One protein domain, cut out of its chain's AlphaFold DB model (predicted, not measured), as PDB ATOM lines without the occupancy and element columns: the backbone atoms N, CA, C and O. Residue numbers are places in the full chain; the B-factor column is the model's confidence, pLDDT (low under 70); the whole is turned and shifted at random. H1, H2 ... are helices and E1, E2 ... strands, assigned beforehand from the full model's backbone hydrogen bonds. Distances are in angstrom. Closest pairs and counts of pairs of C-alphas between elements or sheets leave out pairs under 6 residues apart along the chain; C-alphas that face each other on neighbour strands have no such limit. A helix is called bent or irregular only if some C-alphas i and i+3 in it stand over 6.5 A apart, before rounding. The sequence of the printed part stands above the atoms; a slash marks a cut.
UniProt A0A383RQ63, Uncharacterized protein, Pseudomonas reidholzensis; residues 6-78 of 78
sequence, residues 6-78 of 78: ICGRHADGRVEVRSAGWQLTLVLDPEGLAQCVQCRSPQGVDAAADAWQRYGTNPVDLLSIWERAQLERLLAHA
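AT A GLANCE: This is residues 6 to 78 of the 78 residues of an uncharacterized protein of Pseudomonas reidholzensis (UniProt A0A383RQ63). One strongly twisted sheet of five antiparallel strands winds back and forth, and the chain then folds back so that its last helix, H3, packs beside the sheet, near the start of the bent strand E4 and the start of the edge strand E1. Two very short helices, H1 and H2, follow the last strand and graze the sheet near E4. The printed part has 73 residues, with five named strands and then three named helices, in the order E1 E2 E3 E4 E5 H1 H2 H3; the sheet order is E1 - E2 - E3 - E4 - E5, and the class is mixed, helices and strands. The whole is compact, with a radius of gyration of the C-alphas of 11.8 A and spans of 32 by 26 by 23 A.

HOW THE PARTS SIT: Start at E1, residues 6 to 9, an edge strand, and go on to E2, residues 14 to 19: they form an antiparallel hairpin, with N 7 and O 16 2.8 A apart, within hydrogen-bond range. E2 and E3, residues 22 to 29, make the next hairpin, where you find N 17 and O 24 at 2.8 A. E3 and E4, residues 32 to 40, form another, with N 25 and O 38 at 2.7 A; E4 bends by 62 degrees at residue 37. E4 and E5, residues 46 to 48, the other edge strand, form the last, with N 39 and O 47 at 2.8 A. The five strands are a meander, each the antiparallel neighbour of the one before. H1, residues 49 to 53, only grazes the sheet; its closest C-alpha to E4 is Ala 49, 4.9 A from that of Val 37. H2, residues 59 to 62, also only grazes it, with the C-alphas of Val 60 and Gln 35 5.7 A apart. H3, residues 65 to 76, is on the sheet but over none of its strands, at a height over the sheet of 4.3 A, only just above the sheet's level; its closest C-alpha to E4 is Glu 72, 6.5 A from that of Gly 32. H1 and H3 are apart. In H1 and H3 every O i to N i+4 pair is within hydrogen-bond range; H2 is too short for one.

IN THESE COORDINATES: Find C-alpha 6 at (-23.609, 17.366, -38.280), where E1 begins. E2 runs 16.5 A, E3 22.2 A and E4 21.6 A, the last from C-alpha 32 at (-23.711, 15.813, -53.299). H3 runs 16.3 A to C-alpha 76 at (-18.139, 20.199, -47.660).

THE WHOLE: The C-alphas farthest apart are those of Arg 54 and His 77, 34.4 A. The printed part has no cut, and each link between named elements is tight. Confidence is low, under 70, at residues 49 to 56 and 77 to 78.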
ATOM      1  N   ILE A   6     -23.979  18.764 -38.028       89.38
ATOM      2  CA  ILE A   6     -23.609  17.366 -38.280       89.38
ATOM      3  C   ILE A   6     -23.375  16.679 -36.934       89.38
ATOM      4  O   ILE A   6     -22.599  17.160 -36.111       89.38
ATOM      5  N   CYS A   7     -24.072  15.570 -36.700       89.44
ATOM      6  CA  CYS A   7     -23.927  14.749 -35.500       89.44
ATOM      7  C   CYS A   7     -22.957  13.580 -35.710       89.44
ATOM      8  O   CYS A   7     -22.318  13.150 -34.753       89.44
ATOM      9  N   GLY A   8     -22.827  13.082 -36.940       89.44
ATOM     10  CA  GLY A   8     -21.934  11.973 -37.257       89.44
ATOM     11  C   GLY A   8     -21.884  11.672 -38.750       89.44
ATOM     12  O   GLY A   8     -22.800  12.016 -39.496       89.44
ATOM     13  N   ARG A   9     -20.800  11.025 -39.181       89.12
ATOM     14  CA  ARG A   9     -20.622  10.500 -40.538       89.12
ATOM     15  C   ARG A   9     -20.395   8.997 -40.459       89.12
ATOM     16  O   ARG A   9     -19.666   8.526 -39.590       89.12
ATOM     17  N   HIS A  10     -21.000   8.271 -41.383       87.69
ATOM     18  CA  HIS A  10     -20.873   6.829 -41.526       87.69
ATOM     19  C   HIS A  10     -19.979   6.504 -42.724       87.69
ATOM     20  O   HIS A  10     -19.927   7.249 -43.703       87.69
ATOM     21  N   ALA A  11     -19.273   5.374 -42.654       83.88
ATOM     22  CA  ALA A  11     -18.355   4.940 -43.711       83.88
ATOM     23  C   ALA A  11     -19.067   4.559 -45.027       83.88
ATOM     24  O   ALA A  11     -18.425   4.480 -46.068       83.88
ATOM     25  N   ASP A  12     -20.383   4.343 -44.989       86.44
ATOM     26  CA  ASP A  12     -21.230   4.002 -46.138       86.44
ATOM     27  C   ASP A  12     -21.732   5.232 -46.921       86.44
ATOM     28  O   ASP A  12     -22.606   5.106 -47.777       86.44
ATOM     29  N   GLY A  13     -21.205   6.426 -46.624       86.19
ATOM     30  CA  GLY A  13     -21.616   7.672 -47.272       86.19
ATOM     31  C   GLY A  13     -22.855   8.318 -46.648       86.19
ATOM     32  O   GLY A  13     -23.397   9.267 -47.216       86.19
ATOM     33  N   ARG A  14     -23.314   7.848 -45.479       91.44
ATOM     34  CA  ARG A  14     -24.400   8.500 -44.735       91.44
ATOM     35  C   ARG A  14     -23.890   9.555 -43.767       91.44
ATOM     36  O   ARG A  14     -22.835   9.423 -43.151       91.44
ATOM     37  N   VAL A  15     -24.687  10.594 -43.573       92.00
ATOM     38  CA  VAL A  15     -24.436  11.657 -42.603       92.00
ATOM     39  C   VAL A  15     -25.679  11.901 -41.764       92.00
ATOM     40  O   VAL A  15     -26.797  11.973 -42.271       92.00
ATOM     41  N   GLU A  16     -25.480  12.025 -40.461       91.81
ATOM     42  CA  GLU A  16     -26.522  12.414 -39.527       91.81
ATOM     43  C   GLU A  16     -26.455  13.914 -39.288       91.81
ATOM     44  O   GLU A  16     -25.418  14.447 -38.884       91.81
ATOM     45  N   VAL A  17     -27.575  14.596 -39.501       90.00
ATOM     46  CA  VAL A  17     -27.714  16.027 -39.240       90.00
ATOM     47  C   VAL A  17     -28.897  16.294 -38.323       90.00
ATOM     48  O   VAL A  17     -29.900  15.581 -38.326       90.00
ATOM     49  N   ARG A  18     -28.790  17.358 -37.533       89.69
ATOM     50  CA  ARG A  18     -29.836  17.811 -36.621       89.69
ATOM     51  C   ARG A  18     -30.186  19.261 -36.893       89.69
ATOM     52  O   ARG A  18     -29.295  20.092 -37.055       89.69
ATOM     53  N   SER A  19     -31.477  19.576 -36.886       86.00
ATOM     54  CA  SER A  19     -31.978  20.953 -36.922       86.00
ATOM     55  C   SER A  19     -33.295  21.044 -36.178       86.00
ATOM     56  O   SER A  19     -34.162  20.201 -36.364       86.00
ATOM     57  N   ALA A  20     -33.457  22.054 -35.323       86.00
ATOM     58  CA  ALA A  20     -34.732  22.324 -34.654       86.00
ATOM     59  C   ALA A  20     -35.370  21.104 -33.946       86.00
ATOM     60  O   ALA A  20     -36.588  20.959 -33.913       86.00
ATOM     61  N   GLY A  21     -34.546  20.194 -33.410       85.12
ATOM     62  CA  GLY A  21     -35.001  18.948 -32.777       85.12
ATOM     63  C   GLY A  21     -35.274  17.783 -33.740       85.12
ATOM     64  O   GLY A  21     -35.428  16.657 -33.275       85.12
ATOM     65  N   TRP A  22     -35.272  18.018 -35.051       87.62
ATOM     66  CA  TRP A  22     -35.300  16.972 -36.072       87.62
ATOM     67  C   TRP A  22     -33.940  16.305 -36.200       87.62
ATOM     68  O   TRP A  22     -32.912  16.981 -36.127       87.62
ATOM     69  N   GLN A  23     -33.939  14.995 -36.428       90.31
ATOM     70  CA  GLN A  23     -32.741  14.224 -36.755       90.31
ATOM     71  C   GLN A  23     -32.939  13.596 -38.128       90.31
ATOM     72  O   GLN A  23     -33.954  12.954 -38.373       90.31
ATOM     73  N   LEU A  24     -31.994  13.814 -39.031       88.88
ATOM     74  CA  LEU A  24     -32.070  13.377 -40.416       88.88
ATOM     75  C   LEU A  24     -30.830  12.538 -40.711       88.88
ATOM     76  O   LEU A  24     -29.715  12.947 -40.394       88.88
ATOM     77  N   THR A  25     -31.020  11.392 -41.343       91.62
ATOM     78  CA  THR A  25     -29.958  10.582 -41.926       91.62
ATOM     79  C   THR A  25     -30.023  10.772 -43.429       91.62
ATOM     80  O   THR A  25     -31.005  10.396 -44.074       91.62
ATOM     81  N   LEU A  26     -28.981  11.385 -43.970       90.75
ATOM     82  CA  LEU A  26     -28.859  11.740 -45.372       90.75
ATOM     83  C   LEU A  26     -27.809  10.847 -46.032       90.75
ATOM     84  O   LEU A  26     -26.793  10.535 -45.420       90.75
ATOM     85  N   VAL A  27     -28.054  10.436 -47.268       91.12
ATOM     86  CA  VAL A  27     -27.097   9.740 -48.132       91.12
ATOM     87  C   VAL A  27     -26.440  10.769 -49.034       91.12
ATOM     88  O   VAL A  27     -27.123  11.621 -49.610       91.12
ATOM     89  N   LEU A  28     -25.121  10.666 -49.145       88.81
ATOM     90  CA  LEU A  28     -24.314  11.436 -50.073       88.81
ATOM     91  C   LEU A  28     -23.905  10.561 -51.253       88.81
ATOM     92  O   LEU A  28     -23.622   9.373 -51.089       88.81
ATOM     93  N   ASP A  29     -23.852  11.168 -52.426       85.75
ATOM     94  CA  ASP A  29     -23.313  10.582 -53.647       85.75
ATOM     95  C   ASP A  29     -22.170  11.476 -54.185       85.75
ATOM     96  O   ASP A  29     -21.825  12.487 -53.559       85.75
ATOM     97  N   PRO A  30     -21.519  11.119 -55.309       80.44
ATOM     98  CA  PRO A  30     -20.471  11.954 -55.898       80.44
ATOM     99  C   PRO A  30     -20.931  13.359 -56.328       80.44
ATOM    100  O   PRO A  30     -20.085  14.229 -56.528       80.44
ATOM    101  N   GLU A  31     -22.237  13.581 -56.491       81.31
ATOM    102  CA  GLU A  31     -22.854  14.836 -56.935       81.31
ATOM    103  C   GLU A  31     -23.331  15.697 -55.750       81.31
ATOM    104  O   GLU A  31     -23.553  16.898 -55.907       81.31
ATOM    105  N   GLY A  32     -23.427  15.119 -54.548       83.19
ATOM    106  CA  GLY A  32     -23.711  15.813 -53.299       83.19
ATOM    107  C   GLY A  32     -24.808  15.135 -52.483       83.19
ATOM    108  O   GLY A  32     -24.708  13.966 -52.112       83.19
ATOM    109  N   LEU A  33     -25.828  15.908 -52.101       87.19
ATOM    110  CA  LEU A  33     -26.934  15.415 -51.285       87.19
ATOM    111  C   LEU A  33     -27.924  14.612 -52.140       87.19
ATOM    112  O   LEU A  33     -28.667  15.199 -52.926       87.19
ATOM    113  N   ALA A  34     -27.973  13.297 -51.923       85.31
ATOM    114  CA  ALA A  34     -28.780  12.376 -52.720       85.31
ATOM    115  C   ALA A  34     -30.172  12.128 -52.111       85.31
ATOM    116  O   ALA A  34     -31.198  12.308 -52.766       85.31
ATOM    117  N   GLN A  35     -30.242  11.693 -50.843       88.00
ATOM    118  CA  GLN A  35     -31.497  11.173 -50.272       88.00
ATOM    119  C   GLN A  35     -31.598  11.290 -48.740       88.00
ATOM    120  O   GLN A  35     -30.630  10.993 -48.051       88.00
ATOM    121  N   CYS A  36     -32.773  11.642 -48.177       88.44
ATOM    122  CA  CYS A  36     -33.073  11.329 -46.759       88.44
ATOM    123  C   CYS A  36     -33.431   9.848 -46.711       88.44
ATOM    124  O   CYS A  36     -34.282   9.417 -47.478       88.44
ATOM    125  N   VAL A  37     -32.784   9.060 -45.849       89.12
ATOM    126  CA  VAL A  37     -33.130   7.644 -45.600       89.12
ATOM    127  C   VAL A  37     -33.864   7.449 -44.282       89.12
ATOM    128  O   VAL A  37     -34.621   6.491 -44.143       89.12
ATOM    129  N   GLN A  38     -33.685   8.375 -43.339       88.50
ATOM    130  CA  GLN A  38     -34.421   8.400 -42.083       88.50
ATOM    131  C   GLN A  38     -34.581   9.832 -41.591       88.50
ATOM    132  O   GLN A  38     -33.638  10.613 -41.617       88.50
ATOM    133  N   CYS A  39     -35.763  10.177 -41.115       87.69
ATOM    134  CA  CYS A  39     -36.103  11.498 -40.640       87.69
ATOM    135  C   CYS A  39     -36.938  11.305 -39.345       87.69
ATOM    136  O   CYS A  39     -38.031  10.743 -39.376       87.69
ATOM    137  N   ARG A  40     -36.420  11.745 -38.191       88.75
ATOM    138  CA  ARG A  40     -37.065  11.666 -36.870       88.75
ATOM    139  C   ARG A  40     -37.531  13.044 -36.429       88.75
ATOM    140  O   ARG A  40     -36.734  13.984 -36.374       88.75
ATOM    141  N   SER A  41     -38.806  13.153 -36.073       86.88
ATOM    142  CA  SER A  41     -39.387  14.389 -35.560       86.88
ATOM    143  C   SER A  41     -38.948  14.670 -34.116       86.88
ATOM    144  O   SER A  41     -38.587  13.745 -33.382       86.88
ATOM    145  N   PRO A  42     -39.042  15.926 -33.645       85.62
ATOM    146  CA  PRO A  42     -38.778  16.268 -32.247       85.62
ATOM    147  C   PRO A  42     -39.657  15.502 -31.246       85.62
ATOM    148  O   PRO A  42     -39.282  15.358 -30.087       85.62
ATOM    149  N   GLN A  43     -40.819  15.004 -31.688       86.50
ATOM    150  CA  GLN A  43     -41.735  14.191 -30.880       86.50
ATOM    151  C   GLN A  43     -41.349  12.700 -30.854       86.50
ATOM    152  O   GLN A  43     -42.058  11.896 -30.258       86.50
ATOM    153  N   GLY A  44     -40.241  12.320 -31.502       81.31
ATOM    154  CA  GLY A  44     -39.769  10.937 -31.581       81.31
ATOM    155  C   GLY A  44     -40.471  10.099 -32.649       81.31
ATOM    156  O   GLY A  44     -40.328   8.883 -32.646       81.31
ATOM    157  N   VAL A  45     -41.222  10.727 -33.560       81.44
ATOM    158  CA  VAL A  45     -41.858  10.010 -34.673       81.44
ATOM    159  C   VAL A  45     -40.819   9.776 -35.759       81.44
ATOM    160  O   VAL A  45     -40.287  10.736 -36.319       81.44
ATOM    161  N   ASP A  46     -40.546   8.508 -36.046       81.69
ATOM    162  CA  ASP A  46     -39.632   8.075 -37.095       81.69
ATOM    163  C   ASP A  46     -40.363   7.893 -38.429       81.69
ATOM    164  O   ASP A  46     -41.384   7.210 -38.510       81.69
ATOM    165  N   ALA A  47     -39.811   8.483 -39.485       79.38
ATOM    166  CA  ALA A  47     -40.159   8.195 -40.868       79.38
ATOM    167  C   ALA A  47     -38.893   7.756 -41.610       79.38
ATOM    168  O   ALA A  47     -37.859   8.418 -41.519       79.38
ATOM    169  N   ALA A  48     -38.961   6.643 -42.334       77.94
ATOM    170  CA  ALA A  48     -37.842   6.104 -43.097       77.94
ATOM    171  C   ALA A  48     -38.169   6.013 -44.596       77.94
ATOM    172  O   ALA A  48     -39.259   6.379 -45.037       77.94
ATOM    173  N   ALA A  49     -37.187   5.549 -45.377       68.81
ATOM    174  CA  ALA A  49     -37.260   5.393 -46.834       68.81
ATOM    175  C   ALA A  49     -38.557   4.750 -47.335       68.81
ATOM    176  O   ALA A  49     -39.165   5.218 -48.298       68.81
ATOM    177  N   ASP A  50     -38.993   3.705 -46.648       68.50
ATOM    178  CA  ASP A  50     -40.213   2.955 -46.915       68.50
ATOM    179  C   ASP A  50     -41.496   3.785 -46.733       68.50
ATOM    180  O   ASP A  50     -42.438   3.650 -47.518       68.50
ATOM    181  N   ALA A  51     -41.525   4.696 -45.760       69.25
ATOM    182  CA  ALA A  51     -42.659   5.579 -45.505       69.25
ATOM    183  C   ALA A  51     -42.875   6.588 -46.645       69.25
ATOM    184  O   ALA A  51     -44.021   6.928 -46.959       69.25
ATOM    185  N   TRP A  52     -41.801   7.033 -47.308       66.38
ATOM    186  CA  TRP A  52     -41.912   7.911 -48.477       66.38
ATOM    187  C   TRP A  52     -42.300   7.159 -49.736       66.38
ATOM    188  O   TRP A  52     -43.014   7.732 -50.544       66.38
ATOM    189  N   GLN A  53     -41.914   5.891 -49.914       59.34
ATOM    190  CA  GLN A  53     -42.253   5.140 -51.133       59.34
ATOM    191  C   GLN A  53     -43.764   5.043 -51.390       59.34
ATOM    192  O   GLN A  53     -44.186   4.977 -52.542       59.34
ATOM    193  N   ARG A  54     -44.596   5.104 -50.342       61.41
ATOM    194  CA  ARG A  54     -46.059   5.125 -50.491       61.41
ATOM    195  C   ARG A  54     -46.607   6.457 -51.026       61.41
ATOM    196  O   ARG A  54     -47.663   6.456 -51.653       61.41
ATOM    197  N   TYR A  55     -45.914   7.567 -50.776       61.31
ATOM    198  CA  TYR A  55     -46.343   8.929 -51.137       61.31
ATOM    199  C   TYR A  55     -45.411   9.628 -52.149       61.31
ATOM    200  O   TYR A  55     -45.739  10.701 -52.640       61.31
ATOM    201  N   GLY A  56     -44.303   8.985 -52.522       62.84
ATOM    202  CA  GLY A  56     -43.547   9.200 -53.751       62.84
ATOM    203  C   GLY A  56     -42.574  10.377 -53.794       62.84
ATOM    204  O   GLY A  56     -42.206  10.773 -54.896       62.84
ATOM    205  N   THR A  57     -42.142  10.967 -52.675       75.12
ATOM    206  CA  THR A  57     -41.164  12.071 -52.743       75.12
ATOM    207  C   THR A  57     -40.107  11.973 -51.656       75.12
ATOM    208  O   THR A  57     -40.416  11.931 -50.467       75.12
ATOM    209  N   ASN A  58     -38.846  11.933 -52.086       78.44
ATOM    210  CA  ASN A  58     -37.690  12.018 -51.210       78.44
ATOM    211  C   ASN A  58     -37.684  13.409 -50.551       78.44
ATOM    212  O   ASN A  58     -37.740  14.411 -51.263       78.44
ATOM    213  N   PRO A  59     -37.603  13.515 -49.213       81.75
ATOM    214  CA  PRO A  59     -37.596  14.806 -48.524       81.75
ATOM    215  C   PRO A  59     -36.516  15.777 -49.014       81.75
ATOM    216  O   PRO A  59     -36.705  16.986 -48.919       81.75
ATOM    217  N   VAL A  60     -35.403  15.263 -49.552       84.81
ATOM    218  CA  VAL A  60     -34.340  16.085 -50.154       84.81
ATOM    219  C   VAL A  60     -34.839  16.858 -51.377       84.81
ATOM    220  O   VAL A  60     -34.425  17.998 -51.571       84.81
ATOM    221  N   ASP A  61     -35.771  16.297 -52.147       83.62
ATOM    222  CA  ASP A  61     -36.337  16.945 -53.339       83.62
ATOM    223  C   ASP A  61     -37.285  18.098 -52.982       83.62
ATOM    224  O   ASP A  61     -37.574  18.957 -53.812       83.62
ATOM    225  N   LEU A  62     -37.774  18.125 -51.739       83.19
ATOM    226  CA  LEU A  62     -38.641  19.183 -51.219       83.19
ATOM    227  C   LEU A  62     -37.855  20.352 -50.615       83.19
ATOM    228  O   LEU A  62     -38.459  21.358 -50.240       83.19
ATOM    229  N   LEU A  63     -36.529  20.233 -50.499       83.06
ATOM    230  CA  LEU A  63     -35.688  21.318 -50.011       83.06
ATOM    231  C   LEU A  63     -35.677  22.458 -51.025       83.06
ATOM    232  O   LEU A  63     -35.484  22.258 -52.226       83.06
ATOM    233  N   SER A  64     -35.806  23.685 -50.533       84.69
ATOM    234  CA  SER A  64     -35.521  24.846 -51.367       84.69
ATOM    235  C   SER A  64     -34.055  24.833 -51.819       84.69
ATOM    236  O   SER A  64     -33.172  24.295 -51.144       84.69
ATOM    237  N   ILE A  65     -33.769  25.509 -52.936       85.62
ATOM    238  CA  ILE A  65     -32.396  25.682 -53.446       85.62
ATOM    239  C   ILE A  65     -31.469  26.229 -52.348       85.62
ATOM    240  O   ILE A  65     -30.323  25.804 -52.225       85.62
ATOM    241  N   TRP A  66     -31.973  27.151 -51.520       87.81
ATOM    242  CA  TRP A  66     -31.201  27.730 -50.427       87.81
ATOM    243  C   TRP A  66     -30.888  26.702 -49.331       87.81
ATOM    244  O   TRP A  66     -29.735  26.597 -48.917       87.81
ATOM    245  N   GLU A  67     -31.875  25.920 -48.882       85.00
ATOM    246  CA  GLU A  67     -31.675  24.891 -47.849       85.00
ATOM    247  C   GLU A  67     -30.699  23.811 -48.314       85.00
ATOM    248  O   GLU A  67     -29.779  23.452 -47.574       85.00
ATOM    249  N   ARG A  68     -30.848  23.350 -49.562       86.25
ATOM    250  CA  ARG A  68     -29.936  22.379 -50.166       86.25
ATOM    251  C   ARG A  68     -28.508  22.920 -50.245       86.25
ATOM    252  O   ARG A  68     -27.584  22.250 -49.795       86.25
ATOM    253  N   ALA A  69     -28.325  24.160 -50.700       86.88
ATOM    254  CA  ALA A  69     -27.004  24.780 -50.762       86.88
ATOM    255  C   ALA A  69     -26.364  24.956 -49.371       86.88
ATOM    256  O   ALA A  69     -25.150  24.824 -49.226       86.88
ATOM    257  N   GLN A  70     -27.145  25.252 -48.324       84.75
ATOM    258  CA  GLN A  70     -26.614  25.302 -46.957       84.75
ATOM    259  C   GLN A  70     -26.171  23.921 -46.463       84.75
ATOM    260  O   GLN A  70     -25.113  23.823 -45.844       84.75
ATOM    261  N   LEU A  71     -26.941  22.867 -46.756       84.75
ATOM    262  CA  LEU A  71     -26.577  21.482 -46.444       84.75
ATOM    263  C   LEU A  71     -25.285  21.073 -47.142       84.75
ATOM    264  O   LEU A  71     -24.350  20.635 -46.480       84.75
ATOM    265  N   GLU A  72     -25.197  21.267 -48.453       87.31
ATOM    266  CA  GLU A  72     -24.004  20.924 -49.233       87.31
ATOM    267  C   GLU A  72     -22.772  21.693 -48.737       87.31
ATOM    268  O   GLU A  72     -21.700  21.112 -48.567       87.31
ATOM    269  N   ARG A  73     -22.925  22.978 -48.387       85.81
ATOM    270  CA  ARG A  73     -21.843  23.757 -47.766       85.81
ATOM    271  C   ARG A  73     -21.449  23.208 -46.400       85.81
ATOM    272  O   ARG A  73     -20.257  23.056 -46.159       85.81
ATOM    273  N   LEU A  74     -22.400  22.903 -45.518       84.56
ATOM    274  CA  LEU A  74     -22.116  22.302 -44.209       84.56
ATOM    275  C   LEU A  74     -21.327  20.993 -44.373       84.56
ATOM    276  O   LEU A  74     -20.366  20.751 -43.653       84.56
ATOM    277  N   LEU A  75     -21.711  20.182 -45.356       81.19
ATOM    278  CA  LEU A  75     -21.128  18.873 -45.627       81.19
ATOM    279  C   LEU A  75     -19.767  18.933 -46.326       81.19
ATOM    280  O   LEU A  75     -18.988  18.000 -46.166       81.19
ATOM    281  N   ALA A  76     -19.458  19.998 -47.060       80.25
ATOM    282  CA  ALA A  76     -18.139  20.199 -47.660       80.25
ATOM    283  C   ALA A  76     -17.076  20.680 -46.651       80.25
ATOM    284  O   ALA A  76     -15.885  20.534 -46.908       80.25
ATOM    285  N   HIS A  77     -17.493  21.267 -45.522       67.50
ATOM    286  CA  HIS A  77     -16.593  21.900 -44.543       67.50
ATOM    287  C   HIS A  77     -16.459  21.125 -43.221       67.50
ATOM    288  O   HIS A  77     -15.924  21.670 -42.255       67.50
ATOM    289  N   ALA A  78     -16.960  19.892 -43.154       56.66
ATOM    290  CA  ALA A  78     -17.040  19.103 -41.925       56.66
ATOM    291  C   ALA A  78     -16.404  17.725 -42.050       56.66
ATOM    292  O   ALA A  78     -16.536  17.126 -43.141       56.66
TER     293      ALA A  78